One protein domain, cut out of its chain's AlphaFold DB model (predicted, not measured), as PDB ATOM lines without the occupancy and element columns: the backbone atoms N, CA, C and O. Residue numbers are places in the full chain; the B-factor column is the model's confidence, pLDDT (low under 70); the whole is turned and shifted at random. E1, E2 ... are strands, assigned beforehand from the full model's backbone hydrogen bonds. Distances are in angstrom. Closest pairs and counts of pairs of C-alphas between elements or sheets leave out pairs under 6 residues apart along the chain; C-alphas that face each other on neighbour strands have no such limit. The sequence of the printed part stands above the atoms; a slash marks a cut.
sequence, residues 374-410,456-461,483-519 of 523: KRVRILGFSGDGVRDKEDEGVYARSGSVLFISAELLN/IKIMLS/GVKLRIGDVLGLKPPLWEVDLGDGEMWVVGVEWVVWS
ATOM      1  N   LYS A 374     -41.459 -68.834-102.664       81.94
ATOM      2  CA  LYS A 374     -40.102 -69.207-102.244       81.94
ATOM      3  C   LYS A 374     -39.134 -68.680-103.305       81.94
ATOM      4  O   LYS A 374     -39.290 -68.988-104.483       81.94
ATOM      5  N   ARG A 375     -38.165 -67.849-102.919       87.62
ATOM      6  CA  ARG A 375     -37.120 -67.370-103.836       87.62
ATOM      7  C   ARG A 375     -35.948 -68.331-103.769       87.62
ATOM      8  O   ARG A 375     -35.498 -68.662-102.681       87.62
ATOM      9  N   VAL A 376     -35.456 -68.771-104.915       90.38
ATOM     10  CA  VAL A 376     -34.285 -69.642-105.005       90.38
ATOM     11  C   VAL A 376     -33.244 -68.992-105.903       90.38
ATOM     12  O   VAL A 376     -33.597 -68.405-106.924       90.38
ATOM     13  N   ARG A 377     -31.973 -69.057-105.516       92.38
ATOM     14  CA  ARG A 377     -30.836 -68.624-106.331       92.38
ATOM     15  C   ARG A 377     -30.276 -69.836-107.059       92.38
ATOM     16  O   ARG A 377     -29.980 -70.839-106.420       92.38
ATOM     17  N   ILE A 378     -30.124 -69.752-108.374       92.62
ATOM     18  CA  ILE A 378     -29.552 -70.838-109.173       92.62
ATOM     19  C   ILE A 378     -28.057 -70.965-108.863       92.62
ATOM     20  O   ILE A 378     -27.317 -69.995-109.006       92.62
ATOM     21  N   LEU A 379     -27.622 -72.159-108.467       90.38
ATOM     22  CA  LEU A 379     -26.219 -72.515-108.240       90.38
ATOM     23  C   LEU A 379     -25.615 -73.269-109.429       90.38
ATOM     24  O   LEU A 379     -24.429 -73.146-109.694       90.38
ATOM     25  N   GLY A 380     -26.425 -74.042-110.152       89.12
ATOM     26  CA  GLY A 380     -25.946 -74.838-111.275       89.12
ATOM     27  C   GLY A 380     -27.076 -75.473-112.067       89.12
ATOM     28  O   GLY A 380     -28.241 -75.453-111.660       89.12
ATOM     29  N   PHE A 381     -26.724 -76.062-113.199       89.56
ATOM     30  CA  PHE A 381     -27.638 -76.805-114.052       89.56
ATOM     31  C   PHE A 381     -27.141 -78.241-114.181       89.56
ATOM     32  O   PHE A 381     -25.947 -78.501-114.163       89.56
ATOM     33  N   SER A 382     -28.063 -79.186-114.296       84.56
ATOM     34  CA  SER A 382     -27.755 -80.582-114.575       84.56
ATOM     35  C   SER A 382     -28.782 -81.105-115.573       84.56
ATOM     36  O   SER A 382     -29.980 -80.830-115.471       84.56
ATOM     37  N   GLY A 383     -28.329 -81.830-116.585       80.50
ATOM     38  CA  GLY A 383     -29.216 -82.396-117.589       80.50
ATOM     39  C   GLY A 383     -28.465 -82.829-118.832       80.50
ATOM     40  O   GLY A 383     -27.468 -82.221-119.218       80.50
ATOM     41  N   ASP A 384     -28.977 -83.879-119.462       73.25
ATOM     42  CA  ASP A 384     -28.433 -84.374-120.716       73.25
ATOM     43  C   ASP A 384     -28.602 -83.299-121.805       73.25
ATOM     44  O   ASP A 384     -29.710 -82.835-122.085       73.25
ATOM     45  N   GLY A 385     -27.481 -82.827-122.351       74.75
ATOM     46  CA  GLY A 385     -27.439 -81.738-123.330       74.75
ATOM     47  C   GLY A 385     -27.229 -80.325-122.771       74.75
ATOM     48  O   GLY A 385     -27.164 -79.382-123.564       74.75
ATOM     49  N   VAL A 386     -27.067 -80.149-121.454       77.31
ATOM     50  CA  VAL A 386     -26.525 -78.898-120.901       77.31
ATOM     51  C   VAL A 386     -25.014 -78.921-121.111       77.31
ATOM     52  O   VAL A 386     -24.290 -79.634-120.428       77.31
ATOM     53  N   ARG A 387     -24.527 -78.191-122.119       74.50
ATOM     54  CA  ARG A 387     -23.090 -77.937-122.248       74.50
ATOM     55  C   ARG A 387     -22.751 -76.808-121.287       74.50
ATOM     56  O   ARG A 387     -23.214 -75.691-121.512       74.50
ATOM     57  N   ASP A 388     -21.968 -77.119-120.260       61.84
ATOM     58  CA  ASP A 388     -21.398 -76.154-119.317       61.84
ATOM     59  C   ASP A 388     -20.445 -75.212-120.052       61.84
ATOM     60  O   ASP A 388     -19.229 -75.371-120.079       61.84
ATOM     61  N   LYS A 389     -21.022 -74.230-120.732       75.75
ATOM     62  CA  LYS A 389     -20.328 -73.000-121.061       75.75
ATOM     63  C   LYS A 389     -20.759 -72.012-120.002       75.75
ATOM     64  O   LYS A 389     -21.901 -71.551-120.031       75.75
ATOM     65  N   GLU A 390     -19.859 -71.757-119.063       64.94
ATOM     66  CA  GLU A 390     -20.096 -71.004-117.826       64.94
ATOM     67  C   GLU A 390     -20.782 -69.647-118.074       64.94
ATOM     68  O   GLU A 390     -21.637 -69.230-117.294       64.94
ATOM     69  N   ASP A 391     -20.549 -69.030-119.235       72.69
ATOM     70  CA  ASP A 391     -21.142 -67.737-119.594       72.69
ATOM     71  C   ASP A 391     -22.454 -67.815-120.388       72.69
ATOM     72  O   ASP A 391     -23.185 -66.822-120.525       72.69
ATOM     73  N   GLU A 392     -22.777 -68.970-120.975       80.75
ATOM     74  CA  GLU A 392     -23.800 -69.012-122.016       80.75
ATOM     75  C   GLU A 392     -25.218 -69.155-121.458       80.75
ATOM     76  O   GLU A 392     -26.155 -68.736-122.135       80.75
ATOM     77  N   GLY A 393     -25.398 -69.598-120.209       86.88
ATOM     78  CA  GLY A 393     -26.711 -69.821-119.596       86.88
ATOM     79  C   GLY A 393     -27.544 -70.897-120.309       86.88
ATOM     80  O   GLY A 393     -27.353 -71.211-121.483       86.88
ATOM     81  N   VAL A 394     -28.523 -71.469-119.613       88.69
ATOM     82  CA  VAL A 394     -29.361 -72.547-120.148       88.69
ATOM     83  C   VAL A 394     -30.704 -72.003-120.612       88.69
ATOM     84  O   VAL A 394     -31.427 -71.340-119.872       88.69
ATOM     85  N   TYR A 395     -31.071 -72.299-121.859       88.56
ATOM     86  CA  TYR A 395     -32.392 -71.969-122.390       88.56
ATOM     87  C   TYR A 395     -33.407 -73.053-122.024       88.56
ATOM     88  O   TYR A 395     -33.433 -74.121-122.635       88.56
ATOM     89  N   ALA A 396     -34.300 -72.750-121.084       85.00
ATOM     90  CA  ALA A 396     -35.444 -73.593-120.773       85.00
ATOM     91  C   ALA A 396     -36.485 -73.480-121.900       85.00
ATOM     92  O   ALA A 396     -37.098 -72.426-122.096       85.00
ATOM     93  N   ARG A 397     -36.677 -74.559-122.670       80.88
ATOM     94  CA  ARG A 397     -37.677 -74.631-123.744       80.88
ATOM     95  C   ARG A 397     -38.973 -75.259-123.235       80.88
ATOM     96  O   ARG A 397     -39.004 -76.018-122.270       80.88
ATOM     97  N   SER A 398     -40.076 -74.954-123.913       73.25
ATOM     98  CA  SER A 398     -41.336 -75.652-123.655       73.25
ATOM     99  C   SER A 398     -41.171 -77.149-123.933       73.25
ATOM    100  O   SER A 398     -40.674 -77.521-124.995       73.25
ATOM    101  N   GLY A 399     -41.547 -77.990-122.967       73.00
ATOM    102  CA  GLY A 399     -41.435 -79.450-123.060       73.00
ATOM    103  C   GLY A 399     -40.059 -80.047-122.738       73.00
ATOM    104  O   GLY A 399     -39.951 -81.267-122.707       73.00
ATOM    105  N   SER A 400     -39.021 -79.242-122.470       74.19
ATOM    106  CA  SER A 400     -37.746 -79.767-121.954       74.19
ATOM    107  C   SER A 400     -37.791 -79.909-120.436       74.19
ATOM    108  O   SER A 400     -38.362 -79.053-119.767       74.19
ATOM    109  N   VAL A 401     -37.139 -80.941-119.902       75.25
ATOM    110  CA  VAL A 401     -36.866 -81.080-118.468       75.25
ATOM    111  C   VAL A 401     -35.460 -80.560-118.212       75.25
ATOM    112  O   VAL A 401     -34.495 -81.096-118.745       75.25
ATOM    113  N   LEU A 402     -35.352 -79.499-117.417       80.56
ATOM    114  CA  LEU A 402     -34.082 -78.994-116.907       80.56
ATOM    115  C   LEU A 402     -34.029 -79.303-115.422       80.56
ATOM    116  O   LEU A 402     -35.017 -79.034-114.741       80.56
ATOM    117  N   PHE A 403     -32.905 -79.823-114.935       85.12
ATOM    118  CA  PHE A 403     -32.653 -79.883-113.508       85.12
ATOM    119  C   PHE A 403     -31.755 -78.719-113.121       85.12
ATOM    120  O   PHE A 403     -30.720 -78.462-113.729       85.12
ATOM    121  N   ILE A 404     -32.186 -77.985-112.113       87.94
ATOM    122  CA  ILE A 404     -31.451 -76.854-111.562       87.94
ATOM    123  C   ILE A 404     -30.967 -77.290-110.189       87.94
ATOM    124  O   ILE A 404     -31.725 -77.966-109.511       87.94
ATOM    125  N   SER A 405     -29.746 -76.939-109.802       86.62
ATOM    126  CA  SER A 405     -29.329 -76.891-108.402       86.62
ATOM    127  C   SER A 405     -29.519 -75.457-107.933       86.62
ATOM    128  O   SER A 405     -29.041 -74.531-108.591       86.62
ATOM    129  N   ALA A 406     -30.260 -75.247-106.851       88.94
ATOM    130  CA  ALA A 406     -30.544 -73.914-106.342       88.94
ATOM    131  C   ALA A 406     -30.485 -73.861-104.817       88.94
ATOM    132  O   ALA A 406     -30.829 -74.834-104.150       88.94
ATOM    133  N   GLU A 407     -30.103 -72.703-104.287       88.50
ATOM    134  CA  GLU A 407     -30.134 -72.376-102.864       88.50
ATOM    135  C   GLU A 407     -31.429 -71.631-102.536       88.50
ATOM    136  O   GLU A 407     -31.832 -70.714-103.259       88.50
ATOM    137  N   LEU A 408     -32.087 -71.989-101.433       86.56
ATOM    138  CA  LEU A 408     -33.233 -71.230-100.949       86.56
ATOM    139  C   LEU A 408     -32.753 -69.878-100.416       86.56
ATOM    140  O   LEU A 408     -32.108 -69.802 -99.371       86.56
ATOM    141  N   LEU A 409     -33.136 -68.798-101.093       88.56
ATOM    142  CA  LEU A 409     -33.046 -67.469-100.516       88.56
ATOM    143  C   LEU A 409     -34.160 -67.374 -99.489       88.56
ATOM    144  O   LEU A 409     -35.290 -66.978 -99.804       88.56
ATOM    145  N   ASN A 410     -33.833 -67.747 -98.253       80.69
ATOM    146  CA  ASN A 410     -34.637 -67.359 -97.114       80.69
ATOM    147  C   ASN A 410     -34.896 -65.863 -97.288       80.69
ATOM    148  O   ASN A 410     -33.965 -65.073 -97.473       80.69
ATOM    149  N   ILE A 456     -31.482 -77.923-104.394       63.41
ATOM    150  CA  ILE A 456     -32.886 -78.131-104.774       63.41
ATOM    151  C   ILE A 456     -32.938 -78.523-106.242       63.41
ATOM    152  O   ILE A 456     -32.602 -77.684-107.068       63.41
ATOM    153  N   LYS A 457     -33.435 -79.725-106.568       61.28
ATOM    154  CA  LYS A 457     -33.670 -80.166-107.953       61.28
ATOM    155  C   LYS A 457     -35.046 -79.710-108.452       61.28
ATOM    156  O   LYS A 457     -36.068 -80.240-108.030       61.28
ATOM    157  N   ILE A 458     -35.088 -78.736-109.359       66.62
ATOM    158  CA  ILE A 458     -36.350 -78.171-109.883       66.62
ATOM    159  C   ILE A 458     -36.556 -78.624-111.322       66.62
ATOM    160  O   ILE A 458     -35.668 -78.411-112.138       66.62
ATOM    161  N   MET A 459     -37.726 -79.187-111.638       63.72
ATOM    162  CA  MET A 459     -38.131 -79.508-113.010       63.72
ATOM    163  C   MET A 459     -38.956 -78.363-113.601       63.72
ATOM    164  O   MET A 459     -40.110 -78.149-113.228       63.72
ATOM    165  N   LEU A 460     -38.385 -77.640-114.563       65.38
ATOM    166  CA  LEU A 460     -39.110 -76.607-115.300       65.38
ATOM    167  C   LEU A 460     -39.776 -77.205-116.536       65.38
ATOM    168  O   LEU A 460     -39.146 -77.329-117.578       65.38
ATOM    169  N   SER A 461     -41.068 -77.526-116.451       58.62
ATOM    170  CA  SER A 461     -41.854 -77.771-117.661       58.62
ATOM    171  C   SER A 461     -42.344 -76.427-118.198       58.62
ATOM    172  O   SER A 461     -43.219 -75.779-117.626       58.62
ATOM    173  N   GLY A 483     -38.291 -69.492-125.129       81.44
ATOM    174  CA  GLY A 483     -37.642 -70.105-123.982       81.44
ATOM    175  C   GLY A 483     -37.155 -69.025-123.025       81.44
ATOM    176  O   GLY A 483     -36.825 -67.916-123.450       81.44
ATOM    177  N   VAL A 484     -37.101 -69.351-121.739       85.12
ATOM    178  CA  VAL A 484     -36.491 -68.474-120.736       85.12
ATOM    179  C   VAL A 484     -35.013 -68.832-120.651       85.12
ATOM    180  O   VAL A 484     -34.675 -69.997-120.446       85.12
ATOM    181  N   LYS A 485     -34.131 -67.849-120.846       91.44
ATOM    182  CA  LYS A 485     -32.694 -68.012-120.617       91.44
ATOM    183  C   LYS A 485     -32.429 -67.872-119.120       91.44
ATOM    184  O   LYS A 485     -32.745 -66.826-118.565       91.44
ATOM    185  N   LEU A 486     -31.868 -68.904-118.507       91.56
ATOM    186  CA  LEU A 486     -31.493 -68.943-117.097       91.56
ATOM    187  C   LEU A 486     -29.974 -68.944-116.971       91.56
ATOM    188  O   LEU A 486     -29.285 -69.568-117.776       91.56
ATOM    189  N   ARG A 487     -29.443 -68.268-115.960       93.62
ATOM    190  CA  ARG A 487     -28.014 -68.225-115.641       93.62
ATOM    191  C   ARG A 487     -27.771 -68.620-114.192       93.62
ATOM    192  O   ARG A 487     -28.655 -68.497-113.345       93.62
ATOM    193  N   ILE A 488     -26.558 -69.088-113.910       92.88
ATOM    194  CA  ILE A 488     -26.094 -69.249-112.531       92.88
ATOM    195  C   ILE A 488     -26.116 -67.867-111.865       92.88
ATOM    196  O   ILE A 488     -25.759 -66.864-112.480       92.88
ATOM    197  N   GLY A 489     -26.613 -67.808-110.633       93.12
ATOM    198  CA  GLY A 489     -26.840 -66.573-109.888       93.12
ATOM    199  C   GLY A 489     -28.219 -65.937-110.091       93.12
ATOM    200  O   GLY A 489     -28.603 -65.103-109.265       93.12
ATOM    201  N   ASP A 490     -28.993 -66.345-111.106       94.00
ATOM    202  CA  ASP A 490     -30.360 -65.847-111.289       94.00
ATOM    203  C   ASP A 490     -31.245 -66.236-110.099       94.00
ATOM    204  O   ASP A 490     -31.111 -67.311-109.506       94.00
ATOM    205  N   VAL A 491     -32.195 -65.360-109.765       92.00
ATOM    206  CA  VAL A 491     -33.174 -65.602-108.704       92.00
ATOM    207  C   VAL A 491     -34.518 -65.959-109.317       92.00
ATOM    208  O   VAL A 491     -35.147 -65.145-109.993       92.00
ATOM    209  N   LEU A 492     -34.986 -67.171-109.036       90.56
ATOM    210  CA  LEU A 492     -36.298 -67.655-109.439       90.56
ATOM    211  C   LEU A 492     -37.273 -67.568-108.272       90.56
ATOM    212  O   LEU A 492     -37.001 -68.037-107.171       90.56
ATOM    213  N   GLY A 493     -38.446 -66.993-108.520       89.38
ATOM    214  CA  GLY A 493     -39.570 -67.151-107.612       89.38
ATOM    215  C   GLY A 493     -40.312 -68.442-107.948       89.38
ATOM    216  O   GLY A 493     -40.872 -68.586-109.035       89.38
ATOM    217  N   LEU A 494     -40.327 -69.381-107.012       82.94
ATOM    218  CA  LEU A 494     -41.120 -70.593-107.094       82.94
ATOM    219  C   LEU A 494     -42.493 -70.310-106.513       82.94
ATOM    220  O   LEU A 494     -42.661 -70.067-105.314       82.94
ATOM    221  N   LYS A 495     -43.488 -70.348-107.391       83.12
ATOM    222  CA  LYS A 495     -44.878 -70.395-106.971       83.12
ATOM    223  C   LYS A 495     -45.238 -71.868-106.754       83.12
ATOM    224  O   LYS A 495     -45.053 -72.649-107.691       83.12
ATOM    225  N   PRO A 496     -45.714 -72.272-105.563       76.38
ATOM    226  CA  PRO A 496     -46.272 -73.607-105.405       76.38
ATOM    227  C   PRO A 496     -47.385 -73.791-106.441       76.38
ATOM    228  O   PRO A 496     -48.137 -72.839-106.694       76.38
ATOM    229  N   PRO A 497     -47.462 -74.947-107.114       75.19
ATOM    230  CA  PRO A 497     -48.549 -75.207-108.027       75.19
ATOM    231  C   PRO A 497     -49.826 -75.205-107.187       75.19
ATOM    232  O   PRO A 497     -49.914 -75.846-106.140       75.19
ATOM    233  N   LEU A 498     -50.760 -74.366-107.620       63.50
ATOM    234  CA  LEU A 498     -52.078 -74.217-107.031       63.50
ATOM    235  C   LEU A 498     -53.056 -74.727-108.079       63.50
ATOM    236  O   LEU A 498     -53.028 -74.252-109.218       63.50
ATOM    237  N   TRP A 499     -53.897 -75.671-107.696       80.25
ATOM    238  CA  TRP A 499     -55.007 -76.149-108.501       80.25
ATOM    239  C   TRP A 499     -56.305 -75.708-107.847       80.25
ATOM    240  O   TRP A 499     -56.453 -75.795-106.632       80.25
ATOM    241  N   GLU A 500     -57.236 -75.231-108.661       66.19
ATOM    242  CA  GLU A 500     -58.624 -75.057-108.252       66.19
ATOM    243  C   GLU A 500     -59.352 -76.364-108.574       66.19
ATOM    244  O   GLU A 500     -59.324 -76.829-109.716       66.19
ATOM    245  N   VAL A 501     -59.931 -76.992-107.556       81.25
ATOM    246  CA  VAL A 501     -60.648 -78.261-107.644       81.25
ATOM    247  C   VAL A 501     -62.110 -77.981-107.324       81.25
ATOM    248  O   VAL A 501     -62.433 -77.589-106.209       81.25
ATOM    249  N   ASP A 502     -62.977 -78.164-108.313       88.25
ATOM    250  CA  ASP A 502     -64.426 -78.177-108.114       88.25
ATOM    251  C   ASP A 502     -64.814 -79.532-107.510       88.25
ATOM    252  O   ASP A 502     -64.548 -80.577-108.117       88.25
ATOM    253  N   LEU A 503     -65.381 -79.528-106.303       78.00
ATOM    254  CA  LEU A 503     -65.820 -80.751-105.628       78.00
ATOM    255  C   LEU A 503     -67.242 -81.176-106.016       78.00
ATOM    256  O   LEU A 503     -67.679 -82.262-105.630       78.00
ATOM    257  N   GLY A 504     -67.951 -80.371-106.809       69.62
ATOM    258  CA  GLY A 504     -69.401 -80.456-106.925       69.62
ATOM    259  C   GLY A 504     -70.095 -79.640-105.834       69.62
ATOM    260  O   GLY A 504     -69.458 -79.057-104.962       69.62
ATOM    261  N   ASP A 505     -71.418 -79.526-105.927       89.44
ATOM    262  CA  ASP A 505     -72.269 -78.749-105.005       89.44
ATOM    263  C   ASP A 505     -71.980 -77.232-104.951       89.44
ATOM    264  O   ASP A 505     -72.522 -76.508-104.117       89.44
ATOM    265  N   GLY A 506     -71.195 -76.726-105.907       89.81
ATOM    266  CA  GLY A 506     -70.780 -75.323-105.968       89.81
ATOM    267  C   GLY A 506     -69.577 -75.000-105.079       89.81
ATOM    268  O   GLY A 506     -69.225 -73.826-104.951       89.81
ATOM    269  N   GLU A 507     -68.936 -76.010-104.486       78.69
ATOM    270  CA  GLU A 507     -67.742 -75.836-103.666       78.69
ATOM    271  C   GLU A 507     -66.459 -75.902-104.506       78.69
ATOM    272  O   GLU A 507     -66.189 -76.868-105.219       78.69
ATOM    273  N   MET A 508     -65.627 -74.867-104.373       62.91
ATOM    274  CA  MET A 508     -64.330 -74.752-105.040       62.91
ATOM    275  C   MET A 508     -63.215 -74.774-104.001       62.91
ATOM    276  O   MET A 508     -63.170 -73.927-103.109       62.91
ATOM    277  N   TRP A 509     -62.292 -75.718-104.128       78.50
ATOM    278  CA  TRP A 509     -61.131 -75.853-103.255       78.50
ATOM    279  C   TRP A 509     -59.872 -75.381-103.972       78.50
ATOM    280  O   TRP A 509     -59.708 -75.596-105.170       78.50
ATOM    281  N   VAL A 510     -58.947 -74.760-103.243       58.56
ATOM    282  CA  VAL A 510     -57.610 -74.447-103.762       58.56
ATOM    283  C   VAL A 510     -56.620 -75.414-103.133       58.56
ATOM    284  O   VAL A 510     -56.257 -75.268-101.969       58.56
ATOM    285  N   VAL A 511     -56.158 -76.387-103.910       66.31
ATOM    286  CA  VAL A 511     -55.134 -77.345-103.486       66.31
ATOM    287  C   VAL A 511     -53.768 -76.783-103.856       66.31
ATOM    288  O   VAL A 511     -53.501 -76.497-105.023       66.31
ATOM    289  N   GLY A 512     -52.893 -76.605-102.871       60.47
ATOM    290  CA  GLY A 512     -51.495 -76.250-103.093       60.47
ATOM    291  C   GLY A 512     -50.589 -77.428-102.781       60.47
ATOM    292  O   GLY A 512     -50.701 -77.997-101.703       60.47
ATOM    293  N   VAL A 513     -49.667 -77.771-103.681       68.94
ATOM    294  CA  VAL A 513     -48.564 -78.672-103.309       68.94
ATOM    295  C   VAL A 513     -47.455 -77.823-102.716       68.94
ATOM    296  O   VAL A 513     -46.869 -76.965-103.386       68.94
ATOM    297  N   GLU A 514     -47.175 -78.052-101.437       61.12
ATOM    298  CA  GLU A 514     -45.968 -77.530-100.827       61.12
ATOM    299  C   GLU A 514     -44.764 -78.344-101.306       61.12
ATOM    300  O   GLU A 514     -44.701 -79.565-101.180       61.12
ATOM    301  N   TRP A 515     -43.777 -77.644-101.861       56.59
ATOM    302  CA  TRP A 515     -42.489 -78.244-102.162       56.59
ATOM    303  C   TRP A 515     -41.702 -78.400-100.860       56.59
ATOM    304  O   TRP A 515     -41.226 -77.407-100.290       56.59
ATOM    305  N   VAL A 516     -41.552 -79.644-100.408       53.00
ATOM    306  CA  VAL A 516     -40.560 -80.014 -99.397       53.00
ATOM    307  C   VAL A 516     -39.235 -80.237-100.115       53.00
ATOM    308  O   VAL A 516     -39.147 -81.017-101.062       53.00
ATOM    309  N   VAL A 517     -38.202 -79.514 -99.692       49.00
ATOM    310  CA  VAL A 517     -36.842 -79.691-100.208       49.00
ATOM    311  C   VAL A 517     -36.225 -80.885 -99.493       49.00
ATOM    312  O   VAL A 517     -35.977 -80.815 -98.293       49.00
ATOM    313  N   TRP A 518     -35.957 -81.958-100.230       37.19
ATOM    314  CA  TRP A 518     -35.178 -83.084 -99.729       37.19
ATOM    315  C   TRP A 518     -33.706 -82.798-100.014       37.19
ATOM    316  O   TRP A 518     -33.311 -82.681-101.172       37.19
ATOM    317  N   SER A 519     -32.898 -82.638 -98.968       41.50
ATOM    318  CA  SER A 519     -31.445 -82.665 -99.116       41.50
ATOM    319  C   SER A 519     -31.016 -84.120 -99.230       41.50
ATOM    320  O   SER A 519     -31.192 -84.870 -98.272       41.50
TER     321      SER A 519
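Overview. This is residues 374 to 410, 456 to 461 and 483 to 519 of the 523 residues of an uncharacterized protein of Periconia macrospinosa (UniProt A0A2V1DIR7). A strongly twisted sheet of three strands, E3, E1 and E5, makes the main body, with the small two-strand pair E2 and E4 near one end of it; from the body the hairpin E6 and E7 reaches out as an arm that makes much of the length. The printed part has 80 residues with seven named strands, E1 to E7 in chain order, and no named helix; 39 of the 80 residues, under half, are in named elements, and the class is all strand. The large sheet runs E3, E1, E5, antiparallel throughout. The whole is loose, with a radius of gyration of the C-alphas of 15.8 A, and elongated, spanning 55 by 29 by 19 A.

Along the chain. Find C-alpha 374 at (-40.102, -69.207, -102.244); from there E1, residues 374 to 382, runs 20.8 A and bends by 73 degrees at residue 379. Look next at E3, residues 403 to 409, 18.0 A long, and at E5, residues 491 to 494. E2 is residues 394 to 396, and E4 is residues 484 to 486. Then follow E6, residues 498 to 504, over 18.4 A to C-alpha 504 at (-69.401, -80.456, -106.925). E7, residues 507 to 512, comes back over 16.3 A to C-alpha 512 at (-51.495, -76.250, -103.093).

Arrangement. Begin at E1, the inner strand. Its antiparallel neighbour E3 has N 405 and O 380 2.8 A apart, within hydrogen-bond range, and C-alphas 406 and 378 face each other at 4.3 A. E5, antiparallel to E1 at the other edge, has N 376 and O 492 within hydrogen-bond range at 2.8 A. Residues 403 to 404 of E3 also pair, antiparallel, with residues 458 to 459. E2 and E4 are antiparallel neighbours, with N 394 and O 486 within hydrogen-bond range at 2.8 A. The closest C-alphas of E1 and E2 are those of Phe 381 and Val 394, 7.6 A apart; E1 and E4 are only just apart, at 8.4 A. In the hairpin of E6 and E7, N 501 and O 509 are within hydrogen-bond range at 2.8 A. E6 and E7 are both apart from E1, E2, E3, E4 and E5.

Size, cuts and confidence. The C-alphas of Lys 389 and Asp 505, the two farthest apart, are 54.7 A from each other. Look for two cuts: C-alphas 410 and 456 are 13.3 A apart across the first, and C-alphas 461 and 483 are 10.8 A apart across the second. The link from E1 to E2 is long, with 11 residues. Mean pLDDT of the printed part is 77.6; 22 residues are under 70, among them residues 456 to 461 and 510 to 519.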